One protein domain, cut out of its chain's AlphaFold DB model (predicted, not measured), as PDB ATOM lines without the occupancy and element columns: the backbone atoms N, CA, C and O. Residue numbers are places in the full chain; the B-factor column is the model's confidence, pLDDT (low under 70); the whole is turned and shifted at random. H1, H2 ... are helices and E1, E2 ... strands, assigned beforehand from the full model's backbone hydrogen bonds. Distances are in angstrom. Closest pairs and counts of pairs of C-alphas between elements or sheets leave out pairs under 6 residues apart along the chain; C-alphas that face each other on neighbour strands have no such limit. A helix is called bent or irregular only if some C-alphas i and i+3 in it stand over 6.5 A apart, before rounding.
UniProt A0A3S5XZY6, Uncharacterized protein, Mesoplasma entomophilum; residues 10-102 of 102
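This is residues 10 to 102 of the 102 residues of an uncharacterized protein of Mesoplasma entomophilum (UniProt A0A3S5XZY6). One long, kinked helix, H3, makes most of one long side of an elongated body. Across from it lie the short helix H2, which packs on residues 65 to 72 of H3, the short helix H1, which packs on H2 and stays apart from H3, a tiny two-strand sheet of E1 and E2, and H4 at the far end, touching no other helix. The 93 printed residues hold, in chain order, E1, H1, E2, H2, H3 and H4; E1 and E2 are antiparallel, and the class is mostly helix. The whole is compact, with a radius of gyration of the C-alphas of 13.7 A, and spans 45 by 24 by 21 A.

E1, residues 12 to 14, is the antiparallel neighbour of E2, residues 40 to 42, at 140 degrees; N 13 and O 41 are within hydrogen-bond range at 3.0 A. Residues 40 to 41 also pair antiparallel with residues 91 to 92. H1, residues 18 to 26, touches H2, residues 49 to 55, closest at the C-alphas of Phe 18 and Gly 50, 4.4 A; they run opposite ways at a steep tilt of 36 degrees, only just steep. H2 and H3, residues 62 to 85, form a helical hairpin and touch through residues 65 to 72 of H3 alone, closest at the C-alphas of Ile 49 and Ile 69, 6.8 A. H4, residues 94 to 101, touches no helix. Each O i to N i+4 pair is within hydrogen-bond range in H2 and H4, but 3 of 5 in H1 and 18 of 20 in H3.

E1 begins at C-alpha 12 (81.177, 128.131, 99.458) and spans 7.1 A; E2 spans 7.0 A. H1, 13.6 A, is irregular: C-alphas 19 and 22 are 8.5 A apart. H2 spans 10.0 A. H3, 33.2 A, is irregular, with C-alphas 68 and 71 7.4 A apart and a kink of 42 degrees near residue 69. H4, 10.6 A, ends at C-alpha 101 (74.281, 119.244, 102.662).

The C-alphas farthest apart, of Ser 61 and Trp 102, are 45.5 A apart. The printed part has no cut; the link from H1 to E2, 13 residues, is long. No printed residue has a pLDDT under 70.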
ATOM      1  N   ASP A  10      78.742 124.122  96.282       96.75
ATOM      2  CA  ASP A  10      79.897 124.417  95.435       96.75
ATOM      3  C   ASP A  10      80.187 125.925  95.359       96.75
ATOM      4  O   ASP A  10      81.237 126.321  94.849       96.75
ATOM      5  N   ASN A  11      79.299 126.772  95.889       97.25
ATOM      6  CA  ASN A  11      79.489 128.215  95.984       97.25
ATOM      7  C   ASN A  11      80.197 128.656  97.269       97.25
ATOM      8  O   ASN A  11      80.440 129.845  97.409       97.25
ATOM      9  N   TYR A  12      80.563 127.755  98.181       98.12
ATOM     10  CA  TYR A  12      81.177 128.131  99.458       98.12
ATOM     11  C   TYR A  12      82.654 127.741  99.534       98.12
ATOM     12  O   TYR A  12      83.136 126.888  98.783       98.12
ATOM     13  N   LEU A  13      83.378 128.413 100.424       97.81
ATOM     14  CA  LEU A  13      84.768 128.134 100.778       97.81
ATOM     15  C   LEU A  13      85.004 128.419 102.267       97.81
ATOM     16  O   LEU A  13      84.168 129.055 102.905       97.81
ATOM     17  N   GLU A  14      86.120 127.933 102.810       96.81
ATOM     18  CA  GLU A  14      86.498 128.174 104.209       96.81
ATOM     19  C   GLU A  14      86.689 129.668 104.478       96.81
ATOM     20  O   GLU A  14      87.381 130.369 103.735       96.81
ATOM     21  N   PHE A  15      86.067 130.160 105.545       96.44
ATOM     22  CA  PHE A  15      86.197 131.548 105.952       96.44
ATOM     23  C   PHE A  15      87.488 131.743 106.755       96.44
ATOM     24  O   PHE A  15      87.594 131.290 107.890       96.44
ATOM     25  N   ASP A  16      88.471 132.420 106.154       92.12
ATOM     26  CA  ASP A  16      89.750 132.754 106.794       92.12
ATOM     27  C   ASP A  16      89.816 134.252 107.120       92.12
ATOM     28  O   ASP A  16      90.230 135.089 106.304       92.12
ATOM     29  N   ASP A  17      89.378 134.582 108.331       93.00
ATOM     30  CA  ASP A  17      89.500 135.912 108.908       93.00
ATOM     31  C   ASP A  17      90.506 135.904 110.058       93.00
ATOM     32  O   ASP A  17      90.278 135.347 111.132       93.00
ATOM     33  N   PHE A  18      91.663 136.523 109.832       91.44
ATOM     34  CA  PHE A  18      92.741 136.486 110.812       91.44
ATOM     35  C   PHE A  18      92.318 137.080 112.164       91.44
ATOM     36  O   PHE A  18      91.903 138.235 112.233       91.44
ATOM     37  N   ASN A  19      92.517 136.304 113.237       90.88
ATOM     38  CA  ASN A  19      92.105 136.620 114.610       90.88
ATOM     39  C   ASN A  19      90.596 136.871 114.779       90.88
ATOM     40  O   ASN A  19      90.218 137.544 115.736       90.88
ATOM     41  N   ASP A  20      89.753 136.368 113.875       92.19
ATOM     42  CA  ASP A  20      88.292 136.510 113.925       92.19
ATOM     43  C   ASP A  20      87.836 137.970 114.104       92.19
ATOM     44  O   ASP A  20      86.847 138.254 114.784       92.19
ATOM     45  N   VAL A  21      88.581 138.924 113.532       93.19
ATOM     46  CA  VAL A  21      88.327 140.367 113.653       93.19
ATOM     47  C   VAL A  21      86.903 140.716 113.244       93.19
ATOM     48  O   VAL A  21      86.256 141.524 113.905       93.19
ATOM     49  N   MET A  22      86.394 140.118 112.175       94.12
ATOM     50  CA  MET A  22      85.041 140.356 111.708       94.12
ATOM     51  C   MET A  22      84.008 139.938 112.758       94.12
ATOM     52  O   MET A  22      83.085 140.702 113.046       94.12
ATOM     53  N   ILE A  23      84.177 138.768 113.380       93.62
ATOM     54  CA  ILE A  23      83.272 138.280 114.432       93.62
ATOM     55  C   ILE A  23      83.398 139.172 115.674       93.62
ATOM     56  O   ILE A  23      82.401 139.668 116.193       93.62
ATOM     57  N   GLN A  24      84.624 139.425 116.132       91.06
ATOM     58  CA  GLN A  24      84.887 140.117 117.394       91.06
ATOM     59  C   GLN A  24      84.560 141.614 117.350       91.06
ATOM     60  O   GLN A  24      84.034 142.153 118.322       91.06
ATOM     61  N   ALA A  25      84.884 142.297 116.249       89.56
ATOM     62  CA  ALA A  25      84.739 143.747 116.138       89.56
ATOM     63  C   ALA A  25      83.419 144.176 115.484       89.56
ATOM     64  O   ALA A  25      82.918 145.255 115.800       89.56
ATOM     65  N   PHE A  26      82.848 143.352 114.598       90.19
ATOM     66  CA  PHE A  26      81.635 143.698 113.844       90.19
ATOM     67  C   PHE A  26      80.433 142.814 114.179       90.19
ATOM     68  O   PHE A  26      79.340 143.072 113.682       90.19
ATOM     69  N   GLY A  27      80.608 141.805 115.039       90.81
ATOM     70  CA  GLY A  27      79.513 140.951 115.490       90.81
ATOM     71  C   GLY A  27      78.902 140.116 114.370       90.81
ATOM     72  O   GLY A  27      77.715 139.798 114.443       90.81
ATOM     73  N   ILE A  28      79.672 139.791 113.322       92.81
ATOM     74  CA  ILE A  28      79.168 138.903 112.271       92.81
ATOM     75  C   ILE A  28      78.976 137.491 112.830       92.81
ATOM     76  O   ILE A  28      79.741 137.022 113.673       92.81
ATOM     77  N   GLY A  29      77.952 136.808 112.337       94.75
ATOM     78  CA  GLY A  29      77.628 135.440 112.717       94.75
ATOM     79  C   GLY A  29      77.019 134.686 111.548       94.75
ATOM     80  O   GLY A  29      76.882 135.221 110.445       94.75
ATOM     81  N   CYS A  30      76.640 133.433 111.782       96.81
ATOM     82  CA  CYS A  30      75.986 132.632 110.758       96.81
ATOM     83  C   CYS A  30      74.694 133.308 110.272       96.81
ATOM     84  O   CYS A  30      73.823 133.647 111.071       96.81
ATOM     85  N   SER A  31      74.519 133.430 108.955       96.25
ATOM     86  CA  SER A  31      73.355 134.084 108.345       96.25
ATOM     87  C   SER A  31      72.027 133.354 108.607       96.25
ATOM     88  O   SER A  31      70.967 133.906 108.326       96.25
ATOM     89  N   LEU A  32      72.069 132.112 109.108       94.56
ATOM     90  CA  LEU A  32      70.886 131.285 109.360       94.56
ATOM     91  C   LEU A  32      70.499 131.198 110.839       94.56
ATOM     92  O   LEU A  32      69.316 131.303 111.157       94.56
ATOM     93  N   CYS A  33      71.468 130.988 111.735       95.25
ATOM     94  CA  CYS A  33      71.207 130.811 113.168       95.25
ATOM     95  C   CYS A  33      71.735 131.948 114.050       95.25
ATOM     96  O   CYS A  33      71.448 131.958 115.242       95.25
ATOM     97  N   TYR A  34      72.473 132.906 113.478       94.00
ATOM     98  CA  TYR A  34      73.084 134.043 114.176       94.00
ATOM     99  C   TYR A  34      74.121 133.677 115.246       94.00
ATOM    100  O   TYR A  34      74.584 134.558 115.968       94.00
ATOM    101  N   GLU A  35      74.525 132.407 115.335       94.56
ATOM    102  CA  GLU A  35      75.623 131.997 116.208       94.56
ATOM    103  C   GLU A  35      76.917 132.724 115.797       94.56
ATOM    104  O   GLU A  35      77.200 132.833 114.594       94.56
ATOM    105  N   PRO A  36      77.726 133.203 116.762       91.62
ATOM    106  CA  PRO A  36      78.971 133.933 116.516       91.62
ATOM    107  C   PRO A  36      80.116 132.973 116.150       91.62
ATOM    108  O   PRO A  36      81.224 133.054 116.675       91.62
ATOM    109  N   GLN A  37      79.823 132.026 115.263       91.25
ATOM    110  CA  GLN A  37      80.751 131.072 114.684       91.25
ATOM    111  C   GLN A  37      80.518 131.046 113.176       91.25
ATOM    112  O   GLN A  37      79.386 130.900 112.709       91.25
ATOM    113  N   ILE A  38      81.600 131.155 112.412       96.19
ATOM    114  CA  ILE A  38      81.572 131.101 110.953       96.19
ATOM    115  C   ILE A  38      82.700 130.183 110.514       96.19
ATOM    116  O   ILE A  38      83.847 130.388 110.890       96.19
ATOM    117  N   SER A  39      82.356 129.188 109.706       96.56
ATOM    118  CA  SER A  39      83.323 128.260 109.119       96.56
ATOM    119  C   SER A  39      83.433 128.457 107.613       96.56
ATOM    120  O   SER A  39      84.483 128.217 107.020       96.56
ATOM    121  N   LEU A  40      82.344 128.892 106.973       97.88
ATOM    122  CA  LEU A  40      82.229 128.985 105.524       97.88
ATOM    123  C   LEU A  40      81.651 130.332 105.104       97.88
ATOM    124  O   LEU A  40      80.787 130.897 105.780       97.88
ATOM    125  N   VAL A  41      82.091 130.796 103.939       98.19
ATOM    126  CA  VAL A  41      81.623 132.028 103.306       98.19
ATOM    127  C   VAL A  41      81.312 131.804 101.827       98.19
ATOM    128  O   VAL A  41      81.930 130.967 101.160       98.19
ATOM    129  N   LEU A  42      80.339 132.548 101.306       98.31
ATOM    130  CA  LEU A  42      79.969 132.535  99.896       98.31
ATOM    131  C   LEU A  42      81.106 133.065  99.004       98.31
ATOM    132  O   LEU A  42      81.699 134.110  99.268       98.31
ATOM    133  N   LYS A  43      81.393 132.372  97.900       97.94
ATOM    134  CA  LYS A  43      82.367 132.784  96.880       97.94
ATOM    135  C   LYS A  43      82.049 134.171  96.330       97.94
ATOM    136  O   LYS A  43      80.898 134.543  96.144       97.94
ATOM    137  N   GLY A  44      83.106 134.910  95.995       96.25
ATOM    138  CA  GLY A  44      82.988 136.292  95.525       96.25
ATOM    139  C   GLY A  44      82.892 137.320  96.653       96.25
ATOM    140  O   GLY A  44      82.746 138.506  96.362       96.25
ATOM    141  N   HIS A  45      83.014 136.883  97.910       97.44
ATOM    142  CA  HIS A  45      83.072 137.768  99.062       97.44
ATOM    143  C   HIS A  45      84.262 138.751  98.991       97.44
ATOM    144  O   HIS A  45      85.314 138.423  98.424       97.44
ATOM    145  N   PRO A  46      84.139 139.955  99.584       97.06
ATOM    146  CA  PRO A  46      85.265 140.868  99.766       97.06
ATOM    147  C   PRO A  46      86.359 140.253 100.644       97.06
ATOM    148  O   PRO A  46      86.137 139.275 101.353       97.06
ATOM    149  N   LYS A  47      87.566 140.825 100.646       95.94
ATOM    150  CA  LYS A  47      88.628 140.297 101.513       95.94
ATOM    151  C   LYS A  47      88.224 140.441 102.998       95.94
ATOM    152  O   LYS A  47      87.785 141.529 103.383       95.94
ATOM    153  N   PRO A  48      88.386 139.398 103.835       96.38
ATOM    154  CA  PRO A  48      88.137 139.498 105.271       96.38
ATOM    155  C   PRO A  48      88.995 140.581 105.934       96.38
ATOM    156  O   PRO A  48      90.152 140.803 105.554       96.38
ATOM    157  N   ILE A  49      88.415 141.285 106.907       95.88
ATOM    158  CA  ILE A  49      89.029 142.472 107.517       95.88
ATOM    159  C   ILE A  49      90.292 142.113 108.303       95.88
ATOM    160  O   ILE A  49      91.309 142.799 108.176       95.88
ATOM    161  N   GLY A  50      90.270 141.022 109.066       94.62
ATOM    162  CA  GLY A  50      91.439 140.536 109.790       94.62
ATOM    163  C   GLY A  50      92.596 140.242 108.844       94.62
ATOM    164  O   GLY A  50      93.738 140.629 109.102       94.62
ATOM    165  N   SER A  51      92.297 139.636 107.695       94.62
ATOM    166  CA  SER A  51      93.284 139.334 106.656       94.62
ATOM    167  C   SER A  51      93.867 140.607 106.023       94.62
ATOM    168  O   SER A  51      95.085 140.706 105.870       94.62
ATOM    169  N   LEU A  52      93.046 141.630 105.752       94.25
ATOM    170  CA  LEU A  52      93.512 142.951 105.291       94.25
ATOM    171  C   LEU A  52      94.463 143.632 106.288       94.25
ATOM    172  O   LEU A  52      95.463 144.231 105.882       94.25
ATOM    173  N   ILE A  53      94.155 143.544 107.584       93.25
ATOM    174  CA  ILE A  53      94.990 144.100 108.656       93.25
ATOM    175  C   ILE A  53      96.315 143.336 108.739       93.25
ATOM    176  O   ILE A  53      97.381 143.955 108.756       93.25
ATOM    177  N   LYS A  54      96.267 141.997 108.731       93.44
ATOM    178  CA  LYS A  54      97.453 141.127 108.777       93.44
ATOM    179  C   LYS A  54      98.433 141.430 107.644       93.44
ATOM    180  O   LYS A  54      99.642 141.474 107.870       93.44
ATOM    181  N   GLU A  55      97.917 141.671 106.439       94.56
ATOM    182  CA  GLU A  55      98.714 141.981 105.245       94.56
ATOM    183  C   GLU A  55      99.527 143.275 105.361       94.56
ATOM    184  O   GLU A  55     100.537 143.409 104.671       94.56
ATOM    185  N   GLN A  56      99.155 144.210 106.244       93.31
ATOM    186  CA  GLN A  56      99.945 145.430 106.438       93.31
ATOM    187  C   GLN A  56     101.321 145.141 107.052       93.31
ATOM    188  O   GLN A  56     102.232 145.956 106.908       93.31
ATOM    189  N   GLY A  57     101.487 144.003 107.740       89.31
ATOM    190  CA  GLY A  57     102.776 143.572 108.291       89.31
ATOM    191  C   GLY A  57     103.380 144.543 109.314       89.31
ATOM    192  O   GLY A  57     104.581 144.489 109.578       89.31
ATOM    193  N   LYS A  58     102.570 145.449 109.871       89.62
ATOM    194  CA  LYS A  58     102.967 146.467 110.847       89.62
ATOM    195  C   LYS A  58     101.860 146.688 111.870       89.62
ATOM    196  O   LYS A  58     100.693 146.421 111.601       89.62
ATOM    197  N   ASN A  59     102.235 147.248 113.015       89.12
ATOM    198  CA  ASN A  59     101.260 147.771 113.961       89.12
ATOM    199  C   ASN A  59     100.633 149.035 113.367       89.12
ATOM    200  O   ASN A  59     101.352 149.949 112.956       89.12
ATOM    201  N   LEU A  60      99.308 149.061 113.309       90.56
ATOM    202  CA  LEU A  60      98.521 150.197 112.845       90.56
ATOM    203  C   LEU A  60      97.972 150.941 114.061       90.56
ATOM    204  O   LEU A  60      97.605 150.319 115.056       90.56
ATOM    205  N   SER A  61      97.910 152.263 113.975       93.88
ATOM    206  CA  SER A  61      97.082 153.060 114.881       93.88
ATOM    207  C   SER A  61      95.597 152.890 114.557       93.88
ATOM    208  O   SER A  61      95.244 152.561 113.425       93.88
ATOM    209  N   ASP A  62      94.722 153.198 115.512       90.19
ATOM    210  CA  ASP A  62      93.266 153.116 115.327       90.19
ATOM    211  C   ASP A  62      92.794 153.904 114.091       90.19
ATOM    212  O   ASP A  62      92.033 153.394 113.277       90.19
ATOM    213  N   ILE A  63      93.344 155.104 113.865       95.38
ATOM    214  CA  ILE A  63      93.022 155.944 112.695       95.38
ATOM    215  C   ILE A  63      93.477 155.291 111.379       95.38
ATOM    216  O   ILE A  63      92.827 155.448 110.342       95.38
ATOM    217  N   GLU A  64      94.621 154.601 111.376       95.19
ATOM    218  CA  GLU A  64      95.068 153.858 110.194       95.19
ATOM    219  C   GLU A  64      94.165 152.654 109.928       95.19
ATOM    220  O   GLU A  64      93.852 152.392 108.767       95.19
ATOM    221  N   VAL A  65      93.726 151.957 110.982       92.19
ATOM    222  CA  VAL A  65      92.772 150.846 110.878       92.19
ATOM    223  C   VAL A  65      91.444 151.340 110.319       92.19
ATOM    224  O   VAL A  65      90.996 150.808 109.310       92.19
ATOM    225  N   GLU A  66      90.853 152.392 110.891       92.44
ATOM    226  CA  GLU A  66      89.582 152.972 110.431       92.44
ATOM    227  C   GLU A  66      89.618 153.309 108.936       92.44
ATOM    228  O   GLU A  66      88.748 152.884 108.176       92.44
ATOM    229  N   LYS A  67      90.669 154.001 108.483       95.62
ATOM    230  CA  LYS A  67      90.839 154.348 107.064       95.62
ATOM    231  C   LYS A  67      91.050 153.130 106.172       95.62
ATOM    232  O   LYS A  67      90.603 153.129 105.028       95.62
ATOM    233  N   LEU A  68      91.763 152.118 106.665       95.19
ATOM    234  CA  LEU A  68      92.019 150.887 105.920       95.19
ATOM    235  C   LEU A  68      90.720 150.118 105.663       95.19
ATOM    236  O   LEU A  68      90.554 149.551 104.583       95.19
ATOM    237  N   ILE A  69      89.814 150.099 106.641       94.94
ATOM    238  CA  ILE A  69      88.629 149.236 106.623       94.94
ATOM    239  C   ILE A  69      87.343 149.947 106.193       94.94
ATOM    240  O   ILE A  69      86.371 149.262 105.888       94.94
ATOM    241  N   GLU A  70      87.328 151.281 106.100       95.31
ATOM    242  CA  GLU A  70      86.143 152.070 105.724       95.31
ATOM    243  C   GLU A  70      85.468 151.556 104.440       95.31
ATOM    244  O   GLU A  70      84.278 151.240 104.432       95.31
ATOM    245  N   LYS A  71      86.234 151.422 103.351       96.50
ATOM    246  CA  LYS A  71      85.716 150.902 102.077       96.50
ATOM    247  C   LYS A  71      85.421 149.394 102.132       96.50
ATOM    248  O   LYS A  71      84.332 149.017 101.706       96.50
ATOM    249  N   PRO A  72      86.311 148.533 102.667       95.94
ATOM    250  CA  PRO A  72      86.006 147.116 102.865       95.94
ATOM    251  C   PRO A  72      84.700 146.838 103.620       95.94
ATOM    252  O   PRO A  72      83.956 145.949 103.219       95.94
ATOM    253  N   ILE A  73      84.373 147.606 104.664       95.12
ATOM    254  CA  ILE A  73      83.108 147.450 105.402       95.12
ATOM    255  C   ILE A  73      81.909 147.722 104.490       95.12
ATOM    256  O   ILE A  73      80.945 146.961 104.499       95.12
ATOM    257  N   GLN A  74      81.966 148.771 103.669       96.56
ATOM    258  CA  GLN A  74      80.895 149.079 102.713       96.56
ATOM    259  C   GLN A  74      80.740 147.978 101.655       96.56
ATOM    260  O   GLN A  74      79.624 147.659 101.244       96.56
ATOM    261  N   GLU A  75      81.852 147.388 101.210       97.69
ATOM    262  CA  GLU A  75      81.844 146.261 100.274       97.69
ATOM    263  C   GLU A  75      81.206 145.019 100.904       97.69
ATOM    264  O   GLU A  75      80.374 144.379 100.260       97.69
ATOM    265  N   TRP A  76      81.532 144.722 102.165       97.25
ATOM    266  CA  TRP A  76      80.918 143.636 102.930       97.25
ATOM    267  C   TRP A  76      79.424 143.848 103.154       97.25
ATOM    268  O   TRP A  76      78.649 142.939 102.877       97.25
ATOM    269  N   GLN A  77      79.004 145.048 103.560       95.88
ATOM    270  CA  GLN A  77      77.586 145.365 103.746       95.88
ATOM    271  C   GLN A  77      76.800 145.166 102.448       95.88
ATOM    272  O   GLN A  77      75.764 144.512 102.437       95.88
ATOM    273  N   LYS A  78      77.320 145.677 101.328       98.00
ATOM    274  CA  LYS A  78      76.670 145.511 100.027       98.00
ATOM    275  C   LYS A  78      76.579 144.039  99.611       98.00
ATOM    276  O   LYS A  78      75.598 143.648  98.986       98.00
ATOM    277  N   PHE A  79      77.614 143.251  99.899       97.88
ATOM    278  CA  PHE A  79      77.621 141.822  99.602       97.88
ATOM    279  C   PHE A  79      76.559 141.081 100.428       97.88
ATOM    280  O   PHE A  79      75.760 140.354  99.843       97.88
ATOM    281  N   GLU A  80      76.479 141.345 101.738       95.62
ATOM    282  CA  GLU A  80      75.416 140.822 102.610       95.62
ATOM    283  C   GLU A  80      74.023 141.189 102.101       95.62
ATOM    284  O   GLU A  80      73.174 140.310 101.969       95.62
ATOM    285  N   ASP A  81      73.788 142.464 101.784       96.50
ATOM    286  CA  ASP A  81      72.471 142.954 101.371       96.50
ATOM    287  C   ASP A  81      71.985 142.233 100.101       96.50
ATOM    288  O   ASP A  81      70.851 141.754 100.041       96.50
ATOM    289  N   ILE A  82      72.867 142.084  99.104       97.56
ATOM    290  CA  ILE A  82      72.560 141.370  97.853       97.56
ATOM    291  C   ILE A  82      72.233 139.901  98.132       97.56
ATOM    292  O   ILE A  82      71.285 139.350  97.564       97.56
ATOM    293  N   ASN A  83      73.016 139.240  98.978       96.94
ATOM    294  CA  ASN A  83      72.834 137.818  99.259       96.94
ATOM    295  C   ASN A  83      71.559 137.576 100.079       96.94
ATOM    296  O   ASN A  83      70.792 136.659  99.774       96.94
ATOM    297  N   PHE A  84      71.264 138.463 101.032       94.75
ATOM    298  CA  PHE A  84      70.021 138.461 101.797       94.75
ATOM    299  C   PHE A  84      68.792 138.590 100.887       94.75
ATOM    300  O   PHE A  84      67.863 137.787 100.997       94.75
ATOM    301  N   GLU A  85      68.799 139.532  99.936       95.38
ATOM    302  CA  GLU A  85      67.725 139.681  98.939       95.38
ATOM    303  C   GLU A  85      67.549 138.417  98.077       95.38
ATOM    304  O   GLU A  85      66.425 138.002  97.770       95.38
ATOM    305  N   ASN A  86      68.657 137.754  97.739       95.62
ATOM    306  CA  ASN A  86      68.669 136.511  96.966       95.62
ATOM    307  C   ASN A  86      68.406 135.250  97.802       95.62
ATOM    308  O   ASN A  86      68.385 134.148  97.246       95.62
ATOM    309  N   HIS A  87      68.158 135.393  99.109       95.31
ATOM    310  CA  HIS A  87      67.987 134.283 100.051       95.31
ATOM    311  C   HIS A  87      69.172 133.302 100.050       95.31
ATOM    312  O   HIS A  87      68.991 132.109 100.312       95.31
ATOM    313  N   GLU A  88      70.367 133.791  99.731       97.00
ATOM    314  CA  GLU A  88      71.614 133.033  99.720       97.00
ATOM    315  C   GLU A  88      72.386 133.372 101.004       97.00
ATOM    316  O   GLU A  88      72.720 134.532 101.228       97.00
ATOM    317  N   PRO A  89      72.625 132.412 101.912       96.88
ATOM    318  CA  PRO A  89      73.341 132.689 103.153       96.88
ATOM    319  C   PRO A  89      74.781 133.085 102.842       96.88
ATOM    320  O   PRO A  89      75.490 132.307 102.207       96.88
ATOM    321  N   THR A  90      75.256 134.238 103.305       97.94
ATOM    322  CA  THR A  90      76.665 134.572 103.084       97.94
ATOM    323  C   THR A  90      77.586 133.766 103.982       97.94
ATOM    324  O   THR A  90      78.583 133.232 103.502       97.94
ATOM    325  N   PHE A  91      77.257 133.676 105.271       97.94
ATOM    326  CA  PHE A  91      78.089 133.056 106.296       97.94
ATOM    327  C   PHE A  91      77.397 131.827 106.881       97.94
ATOM    328  O   PHE A  91      76.226 131.874 107.271       97.94
ATOM    329  N   LEU A  92      78.128 130.723 106.996       97.81
ATOM    330  CA  LEU A  92      77.620 129.472 107.553       97.81
ATOM    331  C   LEU A  92      78.550 128.954 108.653       97.81
ATOM    332  O   LEU A  92      79.766 128.883 108.472       97.81
ATOM    333  N   CYS A  93      77.964 128.571 109.788       97.38
ATOM    334  CA  CYS A  93      78.628 127.725 110.775       97.38
ATOM    335  C   CYS A  93      78.591 126.256 110.324       97.38
ATOM    336  O   CYS A  93      77.805 125.882 109.445       97.38
ATOM    337  N   ASP A  94      79.399 125.407 110.959       96.69
ATOM    338  CA  ASP A  94      79.448 123.973 110.645       96.69
ATOM    339  C   ASP A  94      78.089 123.286 110.804       96.69
ATOM    340  O   ASP A  94      77.727 122.423 110.005       96.69
ATOM    341  N   GLU A  95      77.318 123.657 111.830       96.62
ATOM    342  CA  GLU A  95      76.012 123.051 112.084       96.62
ATOM    343  C   GLU A  95      75.035 123.340 110.940       96.62
ATOM    344  O   GLU A  95      74.486 122.409 110.347       96.62
ATOM    345  N   CYS A  96      74.860 124.614 110.584       96.31
ATOM    346  CA  CYS A  96      73.975 125.009 109.494       96.31
ATOM    347  C   CYS A  96      74.454 124.478 108.144       96.31
ATOM    348  O   CYS A  96      73.632 124.055 107.338       96.31
ATOM    349  N   TRP A  97      75.765 124.449 107.894       96.56
ATOM    350  CA  TRP A  97      76.304 123.815 106.693       96.56
ATOM    351  C   TRP A  97      75.892 122.347 106.604       96.56
ATOM    352  O   TRP A  97      75.319 121.927 105.599       96.56
ATOM    353  N   ASN A  98      76.124 121.581 107.673       95.75
ATOM    354  CA  ASN A  98      75.789 120.162 107.717       95.75
ATOM    355  C   ASN A  98      74.283 119.934 107.522       95.75
ATOM    356  O   ASN A  98      73.901 119.077 106.735       95.75
ATOM    357  N   GLN A  99      73.417 120.738 108.134       93.75
ATOM    358  CA  GLN A  99      71.965 120.630 107.921       93.75
ATOM    359  C   GLN A  99      71.521 120.881 106.466       93.75
ATOM    360  O   GLN A  99      70.425 120.472 106.095       93.75
ATOM    361  N   MET A 100      72.336 121.561 105.653       89.75
ATOM    362  CA  MET A 100      72.006 121.924 104.268       89.75
ATOM    363  C   MET A 100      72.584 120.957 103.226       89.75
ATOM    364  O   MET A 100      72.096 120.915 102.094       89.75
ATOM    365  N   ILE A 101      73.639 120.212 103.571       90.06
ATOM    366  CA  ILE A 101      74.281 119.244 102.662       90.06
ATOM    367  C   ILE A 101      73.844 117.792 102.890       90.06
ATOM    368  O   ILE A 101      74.141 116.946 102.041       90.06
ATOM    369  N   TRP A 102      73.182 117.512 104.014       71.75
ATOM    370  CA  TRP A 102      72.624 116.210 104.386       71.75
ATOM    371  C   TRP A 102      71.108 116.190 104.177       71.75
ATOM    372  O   TRP A 102      70.612 115.154 103.679       71.75
TER     373      TRP A 102